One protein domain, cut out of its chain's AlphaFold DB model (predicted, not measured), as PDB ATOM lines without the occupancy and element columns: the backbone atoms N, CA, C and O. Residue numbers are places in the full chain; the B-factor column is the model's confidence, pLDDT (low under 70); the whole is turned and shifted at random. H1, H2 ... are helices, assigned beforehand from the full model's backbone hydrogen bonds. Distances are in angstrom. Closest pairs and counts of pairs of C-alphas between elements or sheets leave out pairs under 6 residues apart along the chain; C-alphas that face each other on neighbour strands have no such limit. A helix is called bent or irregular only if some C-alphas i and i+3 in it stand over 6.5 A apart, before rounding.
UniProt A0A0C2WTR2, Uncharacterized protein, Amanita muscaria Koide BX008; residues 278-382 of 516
ATOM      1  N   SER A 278       5.366 -18.013  -6.323       51.41
ATOM      2  CA  SER A 278       5.113 -16.700  -5.726       51.41
ATOM      3  C   SER A 278       4.112 -15.900  -6.569       51.41
ATOM      4  O   SER A 278       3.175 -15.324  -6.022       51.41
ATOM      5  N   LEU A 279       4.197 -15.988  -7.906       47.94
ATOM      6  CA  LEU A 279       3.199 -15.415  -8.825       47.94
ATOM      7  C   LEU A 279       1.856 -16.168  -8.807       47.94
ATOM      8  O   LEU A 279       0.814 -15.577  -9.083       47.94
ATOM      9  N   ALA A 280       1.860 -17.465  -8.491       53.03
ATOM     10  CA  ALA A 280       0.639 -18.267  -8.361       53.03
ATOM     11  C   ALA A 280       0.045 -18.259  -6.941       53.03
ATOM     12  O   ALA A 280      -1.096 -18.689  -6.764       53.03
ATOM     13  N   GLN A 281       0.789 -17.774  -5.942       62.81
ATOM     14  CA  GLN A 281       0.446 -17.864  -4.523       62.81
ATOM     15  C   GLN A 281      -0.888 -17.186  -4.241       62.81
ATOM     16  O   GLN A 281      -1.748 -17.777  -3.599       62.81
ATOM     17  N   GLU A 282      -1.108 -15.985  -4.775       63.31
ATOM     18  CA  GLU A 282      -2.365 -15.252  -4.606       63.31
ATOM     19  C   GLU A 282      -3.562 -16.031  -5.173       63.31
ATOM     20  O   GLU A 282      -4.596 -16.161  -4.518       63.31
ATOM     21  N   ARG A 283      -3.415 -16.634  -6.360       65.69
ATOM     22  CA  ARG A 283      -4.481 -17.430  -6.982       65.69
ATOM     23  C   ARG A 283      -4.771 -18.707  -6.193       65.69
ATOM     24  O   ARG A 283      -5.934 -19.004  -5.934       65.69
ATOM     25  N   LEU A 284      -3.728 -19.441  -5.807       65.81
ATOM     26  CA  LEU A 284      -3.842 -20.696  -5.056       65.81
ATOM     27  C   LEU A 284      -4.434 -20.460  -3.661       65.81
ATOM     28  O   LEU A 284      -5.330 -21.181  -3.234       65.81
ATOM     29  N   THR A 285      -3.987 -19.410  -2.969       70.00
ATOM     30  CA  THR A 285      -4.539 -19.023  -1.663       70.00
ATOM     31  C   THR A 285      -5.984 -18.547  -1.782       70.00
ATOM     32  O   THR A 285      -6.805 -18.931  -0.955       70.00
ATOM     33  N   THR A 286      -6.337 -17.801  -2.832       74.94
ATOM     34  CA  THR A 286      -7.728 -17.388  -3.088       74.94
ATOM     35  C   THR A 286      -8.653 -18.588  -3.296       74.94
ATOM     36  O   THR A 286      -9.750 -18.609  -2.739       74.94
ATOM     37  N   GLU A 287      -8.230 -19.603  -4.052       74.00
ATOM     38  CA  GLU A 287      -9.020 -20.824  -4.271       74.00
ATOM     39  C   GLU A 287      -9.237 -21.598  -2.959       74.00
ATOM     40  O   GLU A 287     -10.363 -21.992  -2.647       74.00
ATOM     41  N   VAL A 288      -8.194 -21.728  -2.132       78.44
ATOM     42  CA  VAL A 288      -8.295 -22.339  -0.795       78.44
ATOM     43  C   VAL A 288      -9.226 -21.535   0.118       78.44
ATOM     44  O   VAL A 288     -10.064 -22.126   0.795       78.44
ATOM     45  N   ILE A 289      -9.143 -20.201   0.111       81.25
ATOM     46  CA  ILE A 289     -10.041 -19.324   0.881       81.25
ATOM     47  C   ILE A 289     -11.495 -19.510   0.433       81.25
ATOM     48  O   ILE A 289     -12.388 -19.615   1.270       81.25
ATOM     49  N   GLN A 290     -11.760 -19.587  -0.874       82.06
ATOM     50  CA  GLN A 290     -13.109 -19.831  -1.395       82.06
ATOM     51  C   GLN A 290     -13.662 -21.184  -0.936       82.06
ATOM     52  O   GLN A 290     -14.811 -21.253  -0.504       82.06
ATOM     53  N   LYS A 291     -12.842 -22.240  -0.982       82.81
ATOM     54  CA  LYS A 291     -13.201 -23.577  -0.487       82.81
ATOM     55  C   LYS A 291     -13.480 -23.569   1.017       82.81
ATOM     56  O   LYS A 291     -14.498 -24.099   1.443       82.81
ATOM     57  N   LEU A 292     -12.624 -22.919   1.807       85.25
ATOM     58  CA  LEU A 292     -12.811 -22.770   3.253       85.25
ATOM     59  C   LEU A 292     -14.080 -21.986   3.598       85.25
ATOM     60  O   LEU A 292     -14.801 -22.374   4.510       85.25
ATOM     61  N   ASN A 293     -14.387 -20.921   2.855       83.06
ATOM     62  CA  ASN A 293     -15.639 -20.178   3.012       83.06
ATOM     63  C   ASN A 293     -16.866 -21.034   2.673       83.06
ATOM     64  O   ASN A 293     -17.910 -20.870   3.300       83.06
ATOM     65  N   GLY A 294     -16.749 -21.933   1.689       82.25
ATOM     66  CA  GLY A 294     -17.762 -22.952   1.411       82.25
ATOM     67  C   GLY A 294     -17.952 -23.883   2.605       82.25
ATOM     68  O   GLY A 294     -19.058 -23.995   3.117       82.25
ATOM     69  N   GLU A 295     -16.864 -24.450   3.129       85.69
ATOM     70  CA  GLU A 295     -16.904 -25.368   4.275       85.69
ATOM     71  C   GLU A 295     -17.486 -24.712   5.542       85.69
ATOM     72  O   GLU A 295     -18.271 -25.331   6.257       85.69
ATOM     73  N   LEU A 296     -17.146 -23.445   5.809       84.75
ATOM     74  CA  LEU A 296     -17.698 -22.669   6.927       84.75
ATOM     75  C   LEU A 296     -19.191 -22.366   6.772       84.75
ATOM     76  O   LEU A 296     -19.870 -22.169   7.772       84.75
ATOM     77  N   ARG A 297     -19.692 -22.287   5.537       81.19
ATOM     78  CA  ARG A 297     -21.112 -22.058   5.254       81.19
ATOM     79  C   ARG A 297     -21.915 -23.351   5.323       81.19
ATOM     80  O   ARG A 297     -23.035 -23.344   5.823       81.19
ATOM     81  N   ASP A 298     -21.354 -24.428   4.788       79.88
ATOM     82  CA  ASP A 298     -22.018 -25.728   4.698       79.88
ATOM     83  C   ASP A 298     -22.109 -26.415   6.067       79.88
ATOM     84  O   ASP A 298     -22.952 -27.288   6.279       79.88
ATOM     85  N   ARG A 299     -21.257 -26.012   7.013       73.75
ATOM     86  CA  ARG A 299     -21.324 -26.448   8.405       73.75
ATOM     87  C   ARG A 299     -21.999 -25.376   9.249       73.75
ATOM     88  O   ARG A 299     -21.616 -24.216   9.200       73.75
ATOM     89  N   GLU A 300     -22.991 -25.767  10.045       70.38
ATOM     90  CA  GLU A 300     -23.699 -24.877  10.975       70.38
ATOM     91  C   GLU A 300     -22.778 -24.457  12.134       70.38
ATOM     92  O   GLU A 300     -22.813 -25.020  13.226       70.38
ATOM     93  N   VAL A 301     -21.898 -23.490  11.875       82.50
ATOM     94  CA  VAL A 301     -20.985 -22.930  12.874       82.50
ATOM     95  C   VAL A 301     -21.742 -21.994  13.804       82.50
ATOM     96  O   VAL A 301     -22.411 -21.065  13.347       82.50
ATOM     97  N   ASN A 302     -21.587 -22.189  15.115       85.19
ATOM     98  CA  ASN A 302     -22.143 -21.274  16.099       85.19
ATOM     99  C   ASN A 302     -21.108 -20.217  16.505       85.19
ATOM    100  O   ASN A 302     -20.391 -20.369  17.492       85.19
ATOM    101  N   PHE A 303     -21.056 -19.120  15.749       85.44
ATOM    102  CA  PHE A 303     -20.141 -18.001  16.005       85.44
ATOM    103  C   PHE A 303     -20.404 -17.260  17.332       85.44
ATOM    104  O   PHE A 303     -19.556 -16.481  17.757       85.44
ATOM    105  N   GLU A 304     -21.543 -17.482  17.998       82.31
ATOM    106  CA  GLU A 304     -21.848 -16.850  19.291       82.31
ATOM    107  C   GLU A 304     -21.198 -17.592  20.468       82.31
ATOM    108  O   GLU A 304     -20.897 -16.986  21.493       82.31
ATOM    109  N   THR A 305     -20.981 -18.905  20.337       83.06
ATOM    110  CA  THR A 305     -20.469 -19.748  21.431       83.06
ATOM    111  C   THR A 305     -19.097 -20.329  21.160       83.06
ATOM    112  O   THR A 305     -18.322 -20.541  22.095       83.06
ATOM    113  N   ASP A 306     -18.797 -20.625  19.901       84.94
ATOM    114  CA  ASP A 306     -17.545 -21.260  19.536       84.94
ATOM    115  C   ASP A 306     -16.449 -20.199  19.480       84.94
ATOM    116  O   ASP A 306     -16.674 -19.077  19.033       84.94
ATOM    117  N   GLY A 307     -15.250 -20.546  19.948       81.31
ATOM    118  CA  GLY A 307     -14.053 -19.730  19.754       81.31
ATOM    119  C   GLY A 307     -13.346 -20.072  18.440       81.31
ATOM    120  O   GLY A 307     -13.488 -21.181  17.921       81.31
ATOM    121  N   ILE A 308     -12.503 -19.159  17.947       83.75
ATOM    122  CA  ILE A 308     -11.728 -19.328  16.701       83.75
ATOM    123  C   ILE A 308     -10.985 -20.671  16.675       83.75
ATOM    124  O   ILE A 308     -11.107 -21.433  15.718       83.75
ATOM    125  N   GLU A 309     -10.251 -21.002  17.741       80.94
ATOM    126  CA  GLU A 309      -9.510 -22.266  17.829       80.94
ATOM    127  C   GLU A 309     -10.432 -23.491  17.796       80.94
ATOM    128  O   GLU A 309     -10.093 -24.501  17.175       80.94
ATOM    129  N   HIS A 310     -11.613 -23.391  18.415       82.88
ATOM    130  CA  HIS A 310     -12.600 -24.466  18.438       82.88
ATOM    131  C   HIS A 310     -13.156 -24.739  17.040       82.88
ATOM    132  O   HIS A 310     -13.188 -25.891  16.616       82.88
ATOM    133  N   ILE A 311     -13.505 -23.689  16.292       82.94
ATOM    134  CA  ILE A 311     -13.972 -23.798  14.902       82.94
ATOM    135  C   ILE A 311     -12.882 -24.425  14.030       82.94
ATOM    136  O   ILE A 311     -13.137 -25.383  13.298       82.94
ATOM    137  N   ILE A 312     -11.647 -23.926  14.139       82.62
ATOM    138  CA  ILE A 312     -10.510 -24.431  13.363       82.62
ATOM    139  C   ILE A 312     -10.276 -25.924  13.634       82.62
ATOM    140  O   ILE A 312     -10.046 -26.688  12.691       82.62
ATOM    141  N   TYR A 313     -10.334 -26.338  14.902       82.06
ATOM    142  CA  TYR A 313     -10.092 -27.716  15.319       82.06
ATOM    143  C   TYR A 313     -11.252 -28.654  14.965       82.06
ATOM    144  O   TYR A 313     -11.037 -29.672  14.307       82.06
ATOM    145  N   ASN A 314     -12.487 -28.306  15.337       78.06
ATOM    146  CA  ASN A 314     -13.661 -29.158  15.132       78.06
ATOM    147  C   ASN A 314     -13.946 -29.415  13.658       78.06
ATOM    148  O   ASN A 314     -14.282 -30.533  13.266       78.06
ATOM    149  N   LEU A 315     -13.816 -28.380  12.832       77.62
ATOM    150  CA  LEU A 315     -14.060 -28.506  11.402       77.62
ATOM    151  C   LEU A 315     -12.841 -29.036  10.649       77.62
ATOM    152  O   LEU A 315     -12.907 -29.207   9.434       77.62
ATOM    153  N   LYS A 316     -11.736 -29.311  11.357       82.31
ATOM    154  CA  LYS A 316     -10.471 -29.762  10.775       82.31
ATOM    155  C   LYS A 316     -10.013 -28.851   9.630       82.31
ATOM    156  O   LYS A 316      -9.454 -29.321   8.640       82.31
ATOM    157  N   LEU A 317     -10.225 -27.534   9.759       82.31
ATOM    158  CA  LEU A 317      -9.986 -26.578   8.668       82.31
ATOM    159  C   LEU A 317      -8.526 -26.554   8.228       82.31
ATOM    160  O   LEU A 317      -8.250 -26.307   7.061       82.31
ATOM    161  N   LYS A 318      -7.591 -26.853   9.137       82.38
ATOM    162  CA  LYS A 318      -6.164 -26.984   8.808       82.38
ATOM    163  C   LYS A 318      -5.896 -28.162   7.874       82.38
ATOM    164  O   LYS A 318      -5.230 -27.982   6.860       82.38
ATOM    165  N   GLU A 319      -6.428 -29.343   8.192       85.12
ATOM    166  CA  GLU A 319      -6.301 -30.541   7.345       85.12
ATOM    167  C   GLU A 319      -6.983 -30.307   5.995       85.12
ATOM    168  O   GLU A 319      -6.396 -30.565   4.948       85.12
ATOM    169  N   TYR A 320      -8.185 -29.731   6.014       84.75
ATOM    170  CA  TYR A 320      -8.930 -29.416   4.800       84.75
ATOM    171  C   TYR A 320      -8.185 -28.416   3.907       84.75
ATOM    172  O   TYR A 320      -7.967 -28.685   2.726       84.75
ATOM    173  N   ALA A 321      -7.732 -27.289   4.464       82.44
ATOM    174  CA  ALA A 321      -6.954 -26.290   3.738       82.44
ATOM    175  C   ALA A 321      -5.657 -26.876   3.175       82.44
ATOM    176  O   ALA A 321      -5.288 -26.551   2.050       82.44
ATOM    177  N   ARG A 322      -4.993 -27.769   3.924       84.25
ATOM    178  CA  ARG A 322      -3.811 -28.500   3.455       84.25
ATOM    179  C   ARG A 322      -4.130 -29.330   2.221       84.25
ATOM    180  O   ARG A 322      -3.448 -29.183   1.214       84.25
ATOM    181  N   THR A 323      -5.172 -30.160   2.278       84.50
ATOM    182  CA  THR A 323      -5.587 -30.990   1.141       84.50
ATOM    183  C   THR A 323      -5.969 -30.134  -0.064       84.50
ATOM    184  O   THR A 323      -5.538 -30.422  -1.175       84.50
ATOM    185  N   GLN A 324      -6.717 -29.045   0.143       83.88
ATOM    186  CA  GLN A 324      -7.108 -28.147  -0.947       83.88
ATOM    187  C   GLN A 324      -5.909 -27.412  -1.559       83.88
ATOM    188  O   GLN A 324      -5.842 -27.265  -2.781       83.88
ATOM    189  N   LEU A 325      -4.946 -26.979  -0.743       81.88
ATOM    190  CA  LEU A 325      -3.719 -26.351  -1.224       81.88
ATOM    191  C   LEU A 325      -2.872 -27.348  -2.023       81.88
ATOM    192  O   LEU A 325      -2.417 -27.019  -3.116       81.88
ATOM    193  N   GLU A 326      -2.721 -28.572  -1.519       82.44
ATOM    194  CA  GLU A 326      -2.001 -29.649  -2.198       82.44
ATOM    195  C   GLU A 326      -2.641 -29.990  -3.550       82.44
ATOM    196  O   GLU A 326      -1.947 -30.060  -4.564       82.44
ATOM    197  N   GLU A 327      -3.966 -30.150  -3.597       84.31
ATOM    198  CA  GLU A 327      -4.713 -30.385  -4.837       84.31
ATOM    199  C   GLU A 327      -4.544 -29.229  -5.832       84.31
ATOM    200  O   GLU A 327      -4.312 -29.469  -7.021       84.31
ATOM    201  N   SER A 328      -4.609 -27.987  -5.349       78.94
ATOM    202  CA  SER A 328      -4.480 -26.786  -6.183       78.94
ATOM    203  C   SER A 328      -3.066 -26.647  -6.755       78.94
ATOM    204  O   SER A 328      -2.906 -26.415  -7.956       78.94
ATOM    205  N   ILE A 329      -2.028 -26.858  -5.935       75.94
ATOM    206  CA  ILE A 329      -0.624 -26.864  -6.375       75.94
ATOM    207  C   ILE A 329      -0.399 -27.992  -7.377       75.94
ATOM    208  O   ILE A 329       0.164 -27.751  -8.445       75.94
ATOM    209  N   ARG A 330      -0.871 -29.207  -7.075       81.50
ATOM    210  CA  ARG A 330      -0.715 -30.367  -7.957       81.50
ATOM    211  C   ARG A 330      -1.323 -30.099  -9.320       81.50
ATOM    212  O   ARG A 330      -0.656 -30.310 -10.329       81.50
ATOM    213  N   LYS A 331      -2.556 -29.589  -9.354       82.69
ATOM    214  CA  LYS A 331      -3.246 -29.224 -10.592       82.69
ATOM    215  C   LYS A 331      -2.486 -28.142 -11.356       82.69
ATOM    216  O   LYS A 331      -2.245 -28.309 -12.547       82.69
ATOM    217  N   PHE A 332      -2.045 -27.082 -10.679       76.38
ATOM    218  CA  PHE A 332      -1.277 -26.003 -11.300       76.38
ATOM    219  C   PHE A 332       0.038 -26.501 -11.919       76.38
ATOM    220  O   PHE A 332       0.329 -26.215 -13.080       76.38
ATOM    221  N   VAL A 333       0.821 -27.290 -11.177       71.12
ATOM    222  CA  VAL A 333       2.073 -27.877 -11.677       71.12
ATOM    223  C   VAL A 333       1.790 -28.825 -12.841       71.12
ATOM    224  O   VAL A 333       2.486 -28.771 -13.854       71.12
ATOM    225  N   GLN A 334       0.759 -29.663 -12.730       75.12
ATOM    226  CA  GLN A 334       0.374 -30.614 -13.766       75.12
ATOM    227  C   GLN A 334      -0.044 -29.911 -15.063       75.12
ATOM    228  O   GLN A 334       0.412 -30.307 -16.132       75.12
ATOM    229  N   GLU A 335      -0.853 -28.851 -14.985       73.06
ATOM    230  CA  GLU A 335      -1.253 -28.036 -16.140       73.06
ATOM    231  C   GLU A 335      -0.032 -27.404 -16.824       73.06
ATOM    232  O   GLU A 335       0.087 -27.447 -18.048       73.06
ATOM    233  N   ARG A 336       0.920 -26.873 -16.048       68.12
ATOM    234  CA  ARG A 336       2.144 -26.267 -16.598       68.12
ATOM    235  C   ARG A 336       3.055 -27.303 -17.253       68.12
ATOM    236  O   ARG A 336       3.540 -27.069 -18.356       68.12
ATOM    237  N   LEU A 337       3.255 -28.453 -16.613       66.69
ATOM    238  CA  LEU A 337       4.031 -29.558 -17.178       66.69
ATOM    239  C   LEU A 337       3.366 -30.154 -18.427       66.69
ATOM    240  O   LEU A 337       4.074 -30.552 -19.347       66.69
ATOM    241  N   ALA A 338       2.033 -30.184 -18.490       66.19
ATOM    242  CA  ALA A 338       1.297 -30.641 -19.665       66.19
ATOM    243  C   ALA A 338       1.485 -29.704 -20.867       66.19
ATOM    244  O   ALA A 338       1.716 -30.189 -21.971       66.19
ATOM    245  N   VAL A 339       1.456 -28.382 -20.655       64.69
ATOM    246  CA  VAL A 339       1.761 -27.399 -21.713       64.69
ATOM    247  C   VAL A 339       3.183 -27.595 -22.239       64.69
ATOM    248  O   VAL A 339       3.377 -27.673 -23.446       64.69
ATOM    249  N   ILE A 340       4.160 -27.769 -21.345       59.69
ATOM    250  CA  ILE A 340       5.554 -28.032 -21.734       59.69
ATOM    251  C   ILE A 340       5.656 -29.337 -22.525       59.69
ATOM    252  O   ILE A 340       6.289 -29.381 -23.575       59.69
ATOM    253  N   ALA A 341       5.014 -30.407 -22.054       61.47
ATOM    254  CA  ALA A 341       4.988 -31.670 -22.777       61.47
ATOM    255  C   ALA A 341       4.372 -31.501 -24.176       61.47
ATOM    256  O   ALA A 341       4.853 -32.096 -25.135       61.47
ATOM    257  N   GLN A 342       3.345 -30.666 -24.319       64.44
ATOM    258  CA  GLN A 342       2.710 -30.393 -25.604       64.44
ATOM    259  C   GLN A 342       3.606 -29.578 -26.552       64.44
ATOM    260  O   GLN A 342       3.673 -29.904 -27.738       64.44
ATOM    261  N   GLU A 343       4.328 -28.575 -26.046       58.06
ATOM    262  CA  GLU A 343       5.342 -27.832 -26.809       58.06
ATOM    263  C   GLU A 343       6.448 -28.778 -27.299       58.06
ATOM    264  O   GLU A 343       6.735 -28.837 -28.494       58.06
ATOM    265  N   VAL A 344       6.980 -29.620 -26.407       53.22
ATOM    266  CA  VAL A 344       8.000 -30.625 -26.749       53.22
ATOM    267  C   VAL A 344       7.477 -31.627 -27.777       53.22
ATOM    268  O   VAL A 344       8.180 -31.959 -28.725       53.22
ATOM    269  N   HIS A 345       6.234 -32.092 -27.633       59.50
ATOM    270  CA  HIS A 345       5.614 -33.003 -28.594       59.50
ATOM    271  C   HIS A 345       5.540 -32.396 -30.003       59.50
ATOM    272  O   HIS A 345       5.727 -33.120 -30.980       59.50
ATOM    273  N   SER A 346       5.303 -31.085 -30.119       58.03
ATOM    274  CA  SER A 346       5.203 -30.400 -31.414       58.03
ATOM    275  C   SER A 346       6.531 -30.285 -32.173       58.03
ATOM    276  O   SER A 346       6.518 -30.223 -33.403       58.03
ATOM    277  N   ASP A 347       7.660 -30.346 -31.461       50.50
ATOM    278  CA  ASP A 347       9.011 -30.271 -32.032       50.50
ATOM    279  C   ASP A 347       9.596 -31.653 -32.392       50.50
ATOM    280  O   ASP A 347      10.652 -31.746 -33.025       50.50
ATOM    281  N   LEU A 348       8.924 -32.745 -32.004       49.81
ATOM    282  CA  LEU A 348       9.413 -34.107 -32.208       49.81
ATOM    283  C   LEU A 348       9.009 -34.690 -33.579       49.81
ATOM    284  O   LEU A 348       7.875 -34.527 -34.036       49.81
ATOM    285  N   PRO A 349       9.893 -35.474 -34.228       50.91
ATOM    286  CA  PRO A 349       9.537 -36.286 -35.390       50.91
ATOM    287  C   PRO A 349       8.378 -37.246 -35.084       50.91
ATOM    288  O   PRO A 349       8.298 -37.805 -33.990       50.91
ATOM    289  N   THR A 350       7.507 -37.495 -36.068       52.41
ATOM    290  CA  THR A 350       6.195 -38.161 -35.898       52.41
ATOM    291  C   THR A 350       6.235 -39.508 -35.164       52.41
ATOM    292  O   THR A 350       5.301 -39.839 -34.436       52.41
ATOM    293  N   ASP A 351       7.300 -40.291 -35.329       48.19
ATOM    294  CA  ASP A 351       7.427 -41.603 -34.684       48.19
ATOM    295  C   ASP A 351       7.823 -41.499 -33.200       48.19
ATOM    296  O   ASP A 351       7.374 -42.301 -32.382       48.19
ATOM    297  N   LEU A 352       8.584 -40.468 -32.826       49.53
ATOM    298  CA  LEU A 352       8.927 -40.159 -31.434       49.53
ATOM    299  C   LEU A 352       7.835 -39.380 -30.721       49.53
ATOM    300  O   LEU A 352       7.616 -39.601 -29.534       49.53
ATOM    301  N   ALA A 353       7.109 -38.536 -31.452       54.53
ATOM    302  CA  ALA A 353       5.939 -37.838 -30.945       54.53
ATOM    303  C   ALA A 353       4.917 -38.831 -30.360       54.53
ATOM    304  O   ALA A 353       4.425 -38.612 -29.256       54.53
ATOM    305  N   LYS A 354       4.686 -39.975 -31.026       55.22
ATOM    306  CA  LYS A 354       3.781 -41.045 -30.553       55.22
ATOM    307  C   LYS A 354       4.251 -41.734 -29.271       55.22
ATOM    308  O   LYS A 354       3.443 -42.006 -28.386       55.22
ATOM    309  N   GLU A 355       5.543 -42.044 -29.160       54.88
ATOM    310  CA  GLU A 355       6.077 -42.702 -27.959       54.88
ATOM    311  C   GLU A 355       6.170 -41.720 -26.781       54.88
ATOM    312  O   GLU A 355       5.895 -42.090 -25.637       54.88
ATOM    313  N   PHE A 356       6.474 -40.450 -27.062       54.91
ATOM    314  CA  PHE A 356       6.429 -39.372 -26.081       54.91
ATOM    315  C   PHE A 356       4.997 -39.118 -25.592       54.91
ATOM    316  O   PHE A 356       4.779 -39.070 -24.391       54.91
ATOM    317  N   GLU A 357       4.006 -39.045 -26.483       63.03
ATOM    318  CA  GLU A 357       2.583 -38.880 -26.136       63.03
ATOM    319  C   GLU A 357       2.058 -40.018 -25.249       63.03
ATOM    320  O   GLU A 357       1.246 -39.797 -24.354       63.03
ATOM    321  N   LYS A 358       2.569 -41.238 -25.440       67.88
ATOM    322  CA  LYS A 358       2.210 -42.392 -24.611       67.88
ATOM    323  C   LYS A 358       2.785 -42.316 -23.190       67.88
ATOM    324  O   LYS A 358       2.146 -42.799 -22.258       67.88
ATOM    325  N   ARG A 359       3.985 -41.749 -23.012       59.72
ATOM    326  CA  ARG A 359       4.710 -41.717 -21.721       59.72
ATOM    327  C   ARG A 359       4.587 -40.389 -20.974       59.72
ATOM    328  O   ARG A 359       4.743 -40.356 -19.754       59.72
ATOM    329  N   SER A 360       4.310 -39.300 -21.685       62.72
ATOM    330  CA  SER A 360       4.264 -37.953 -21.122       62.72
ATOM    331  C   SER A 360       3.199 -37.773 -20.035       62.72
ATOM    332  O   SER A 360       3.531 -37.121 -19.047       62.72
ATOM    333  N   PRO A 361       1.992 -38.381 -20.078       75.31
ATOM    334  CA  PRO A 361       1.005 -38.185 -19.014       75.31
ATOM    335  C   PRO A 361       1.467 -38.757 -17.671       75.31
ATOM    336  O   PRO A 361       1.260 -38.145 -16.623       75.31
ATOM    337  N   GLU A 362       2.128 -39.917 -17.695       69.44
ATOM    338  CA  GLU A 362       2.656 -40.572 -16.496       69.44
ATOM    339  C   GLU A 362       3.876 -39.824 -15.944       69.44
ATOM    340  O   GLU A 362       3.972 -39.599 -14.737       69.44
ATOM    341  N   TRP A 363       4.754 -39.335 -16.825       67.62
ATOM    342  CA  TRP A 363       5.864 -38.463 -16.437       67.62
ATOM    343  C   TRP A 363       5.374 -37.149 -15.807       67.62
ATOM    344  O   TRP A 363       5.827 -36.789 -14.720       67.62
ATOM    345  N   VAL A 364       4.408 -36.473 -16.441       65.69
ATOM    346  CA  VAL A 364       3.787 -35.235 -15.942       65.69
ATOM    347  C   VAL A 364       3.168 -35.474 -14.565       65.69
ATOM    348  O   VAL A 364       3.404 -34.688 -13.649       65.69
ATOM    349  N   LYS A 365       2.428 -36.575 -14.385       75.81
ATOM    350  CA  LYS A 365       1.818 -36.941 -13.101       75.81
ATOM    351  C   LYS A 365       2.868 -37.152 -12.005       75.81
ATOM    352  O   LYS A 365       2.757 -36.545 -10.941       75.81
ATOM    353  N   ASN A 366       3.895 -37.960 -12.267       69.88
ATOM    354  CA  ASN A 366       4.929 -38.285 -11.279       69.88
ATOM    355  C   ASN A 366       5.776 -37.056 -10.913       69.88
ATOM    356  O   ASN A 366       6.076 -36.832  -9.741       69.88
ATOM    357  N   LYS A 367       6.126 -36.216 -11.897       68.56
ATOM    358  CA  LYS A 367       6.855 -34.964 -11.652       68.56
ATOM    359  C   LYS A 367       6.003 -33.926 -10.927       68.56
ATOM    360  O   LYS A 367       6.524 -33.258 -10.035       68.56
ATOM    361  N   ALA A 368       4.716 -33.809 -11.261       70.56
ATOM    362  CA  ALA A 368       3.800 -32.929 -10.541       70.56
ATOM    363  C   ALA A 368       3.664 -33.347  -9.076       70.56
ATOM    364  O   ALA A 368       3.715 -32.489  -8.199       70.56
ATOM    365  N   GLN A 369       3.561 -34.651  -8.804       76.81
ATOM    366  CA  GLN A 369       3.496 -35.173  -7.444       76.81
ATOM    367  C   GLN A 369       4.772 -34.864  -6.649       76.81
ATOM    368  O   GLN A 369       4.685 -34.172  -5.638       76.81
ATOM    369  N   ALA A 370       5.947 -35.256  -7.155       68.88
ATOM    370  CA  ALA A 370       7.219 -34.995  -6.475       68.88
ATOM    371  C   ALA A 370       7.444 -33.495  -6.218       68.88
ATOM    372  O   ALA A 370       7.923 -33.095  -5.160       68.88
ATOM    373  N   ARG A 371       7.062 -32.633  -7.172       68.25
ATOM    374  CA  ARG A 371       7.185 -31.182  -6.999       68.25
ATOM    375  C   ARG A 371       6.181 -30.627  -5.992       68.25
ATOM    376  O   ARG A 371       6.539 -29.714  -5.257       68.25
ATOM    377  N   THR A 372       4.959 -31.154  -5.958       73.06
ATOM    378  CA  THR A 372       3.940 -30.764  -4.973       73.06
ATOM    379  C   THR A 372       4.402 -31.113  -3.566       73.06
ATOM    380  O   THR A 372       4.328 -30.257  -2.696       73.06
ATOM    381  N   GLU A 373       4.945 -32.314  -3.358       73.81
ATOM    382  CA  GLU A 373       5.484 -32.761  -2.066       73.81
ATOM    383  C   GLU A 373       6.583 -31.810  -1.566       73.81
ATOM    384  O   GLU A 373       6.447 -31.238  -0.488       73.81
ATOM    385  N   THR A 374       7.587 -31.506  -2.403       68.75
ATOM    386  CA  THR A 374       8.647 -30.538  -2.053       68.75
ATOM    387  C   THR A 374       8.095 -29.146  -1.726       68.75
ATOM    388  O   THR A 374       8.628 -28.434  -0.881       68.75
ATOM    389  N   VAL A 375       7.050 -28.698  -2.423       68.44
ATOM    390  CA  VAL A 375       6.453 -27.375  -2.181       68.44
ATOM    391  C   VAL A 375       5.654 -27.367  -0.882       68.44
ATOM    392  O   VAL A 375       5.758 -26.407  -0.126       68.44
ATOM    393  N   MET A 376       4.893 -28.426  -0.611       72.94
ATOM    394  CA  MET A 376       4.116 -28.563   0.617       72.94
ATOM    395  C   MET A 376       5.026 -28.606   1.846       72.94
ATOM    396  O   MET A 376       4.735 -27.896   2.802       72.94
ATOM    397  N   GLU A 377       6.151 -29.327   1.797       67.88
ATOM    398  CA  GLU A 377       7.165 -29.331   2.869       67.88
ATOM    399  C   GLU A 377       7.659 -27.911   3.197       67.88
ATOM    400  O   GLU A 377       7.725 -27.522   4.358       67.88
ATOM    401  N   ASN A 378       7.907 -27.085   2.175       62.28
ATOM    402  CA  ASN A 378       8.327 -25.692   2.370       62.28
ATOM    403  C   ASN A 378       7.197 -24.768   2.872       62.28
ATOM    404  O   ASN A 378       7.474 -23.717   3.446       62.28
ATOM    405  N   PHE A 379       5.927 -25.126   2.652       63.56
ATOM    406  CA  PHE A 379       4.769 -24.362   3.130       63.56
ATOM    407  C   PHE A 379       4.417 -24.660   4.595       63.56
ATOM    408  O   PHE A 379       3.841 -23.794   5.257       63.56
ATOM    409  N   GLU A 380       4.740 -25.851   5.109       57.44
ATOM    410  CA  GLU A 380       4.423 -26.245   6.491       57.44
ATOM    411  C   GLU A 380       5.296 -25.555   7.545       57.44
ATOM    412  O   GLU A 380       4.795 -25.226   8.619       57.44
ATOM    413  N   ASP A 381       6.560 -25.276   7.219       52.25
ATOM    414  CA  ASP A 381       7.549 -24.727   8.158       52.25
ATOM    415  C   ASP A 381       7.575 -23.187   8.227       52.25
ATOM    416  O   ASP A 381       8.419 -22.603   8.910       52.25
ATOM    417  N   THR A 382       6.650 -22.492   7.555       54.09
ATOM    418  CA  THR A 382       6.603 -21.018   7.564       54.09
ATOM    419  C   THR A 382       5.459 -20.475   8.423       54.09
ATOM    420  O   THR A 382       4.332 -20.967   8.389       54.09
TER     421      THR A 382
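What this domain is: This is residues 278 to 382 of the 516 residues of an uncharacterized protein of Amanita muscaria Koide BX008 (UniProt A0A0C2WTR2). A long helix, H3, makes the spine of a rod; bent H4 folds back along it, H1 crosses its first part, and short H2 sits near its beginning. The 105 printed residues include four named helices, H1 to H4 in order, and no named strand: all helix. It is only just loose, close to extended, radius of gyration of the C-alphas 19.0 A, spanning 66 by 28 by 22 A.

How they stand to each other: H1, residues 278 to 298, touches H3, residues 317 to 347, at a steep tilt of 44 degrees; the closest C-alphas, Val 288 and Gln 324, are 5.9 A apart. H4, residues 350 to 380, assigned as one helix by its hydrogen bonds, is bent, with C-alphas 358 and 361 7.1 A apart. Arm H4b, residues 361 to 380, touches H3, closest at C-alphas Gln 334 and Ala 368, 5.2 A. Every O i to N i+4 pair is within hydrogen-bond range in H3 and H4b; H1 has 15 of 17.

Where its parts are: H1 begins at C-alpha 278 (5.113, -16.700, -5.726). H2 is residues 308 to 314. H3 is 45.1 A long.

The domain as a whole: The printed part has no cut. Residues 336 to 360 are among those under 70.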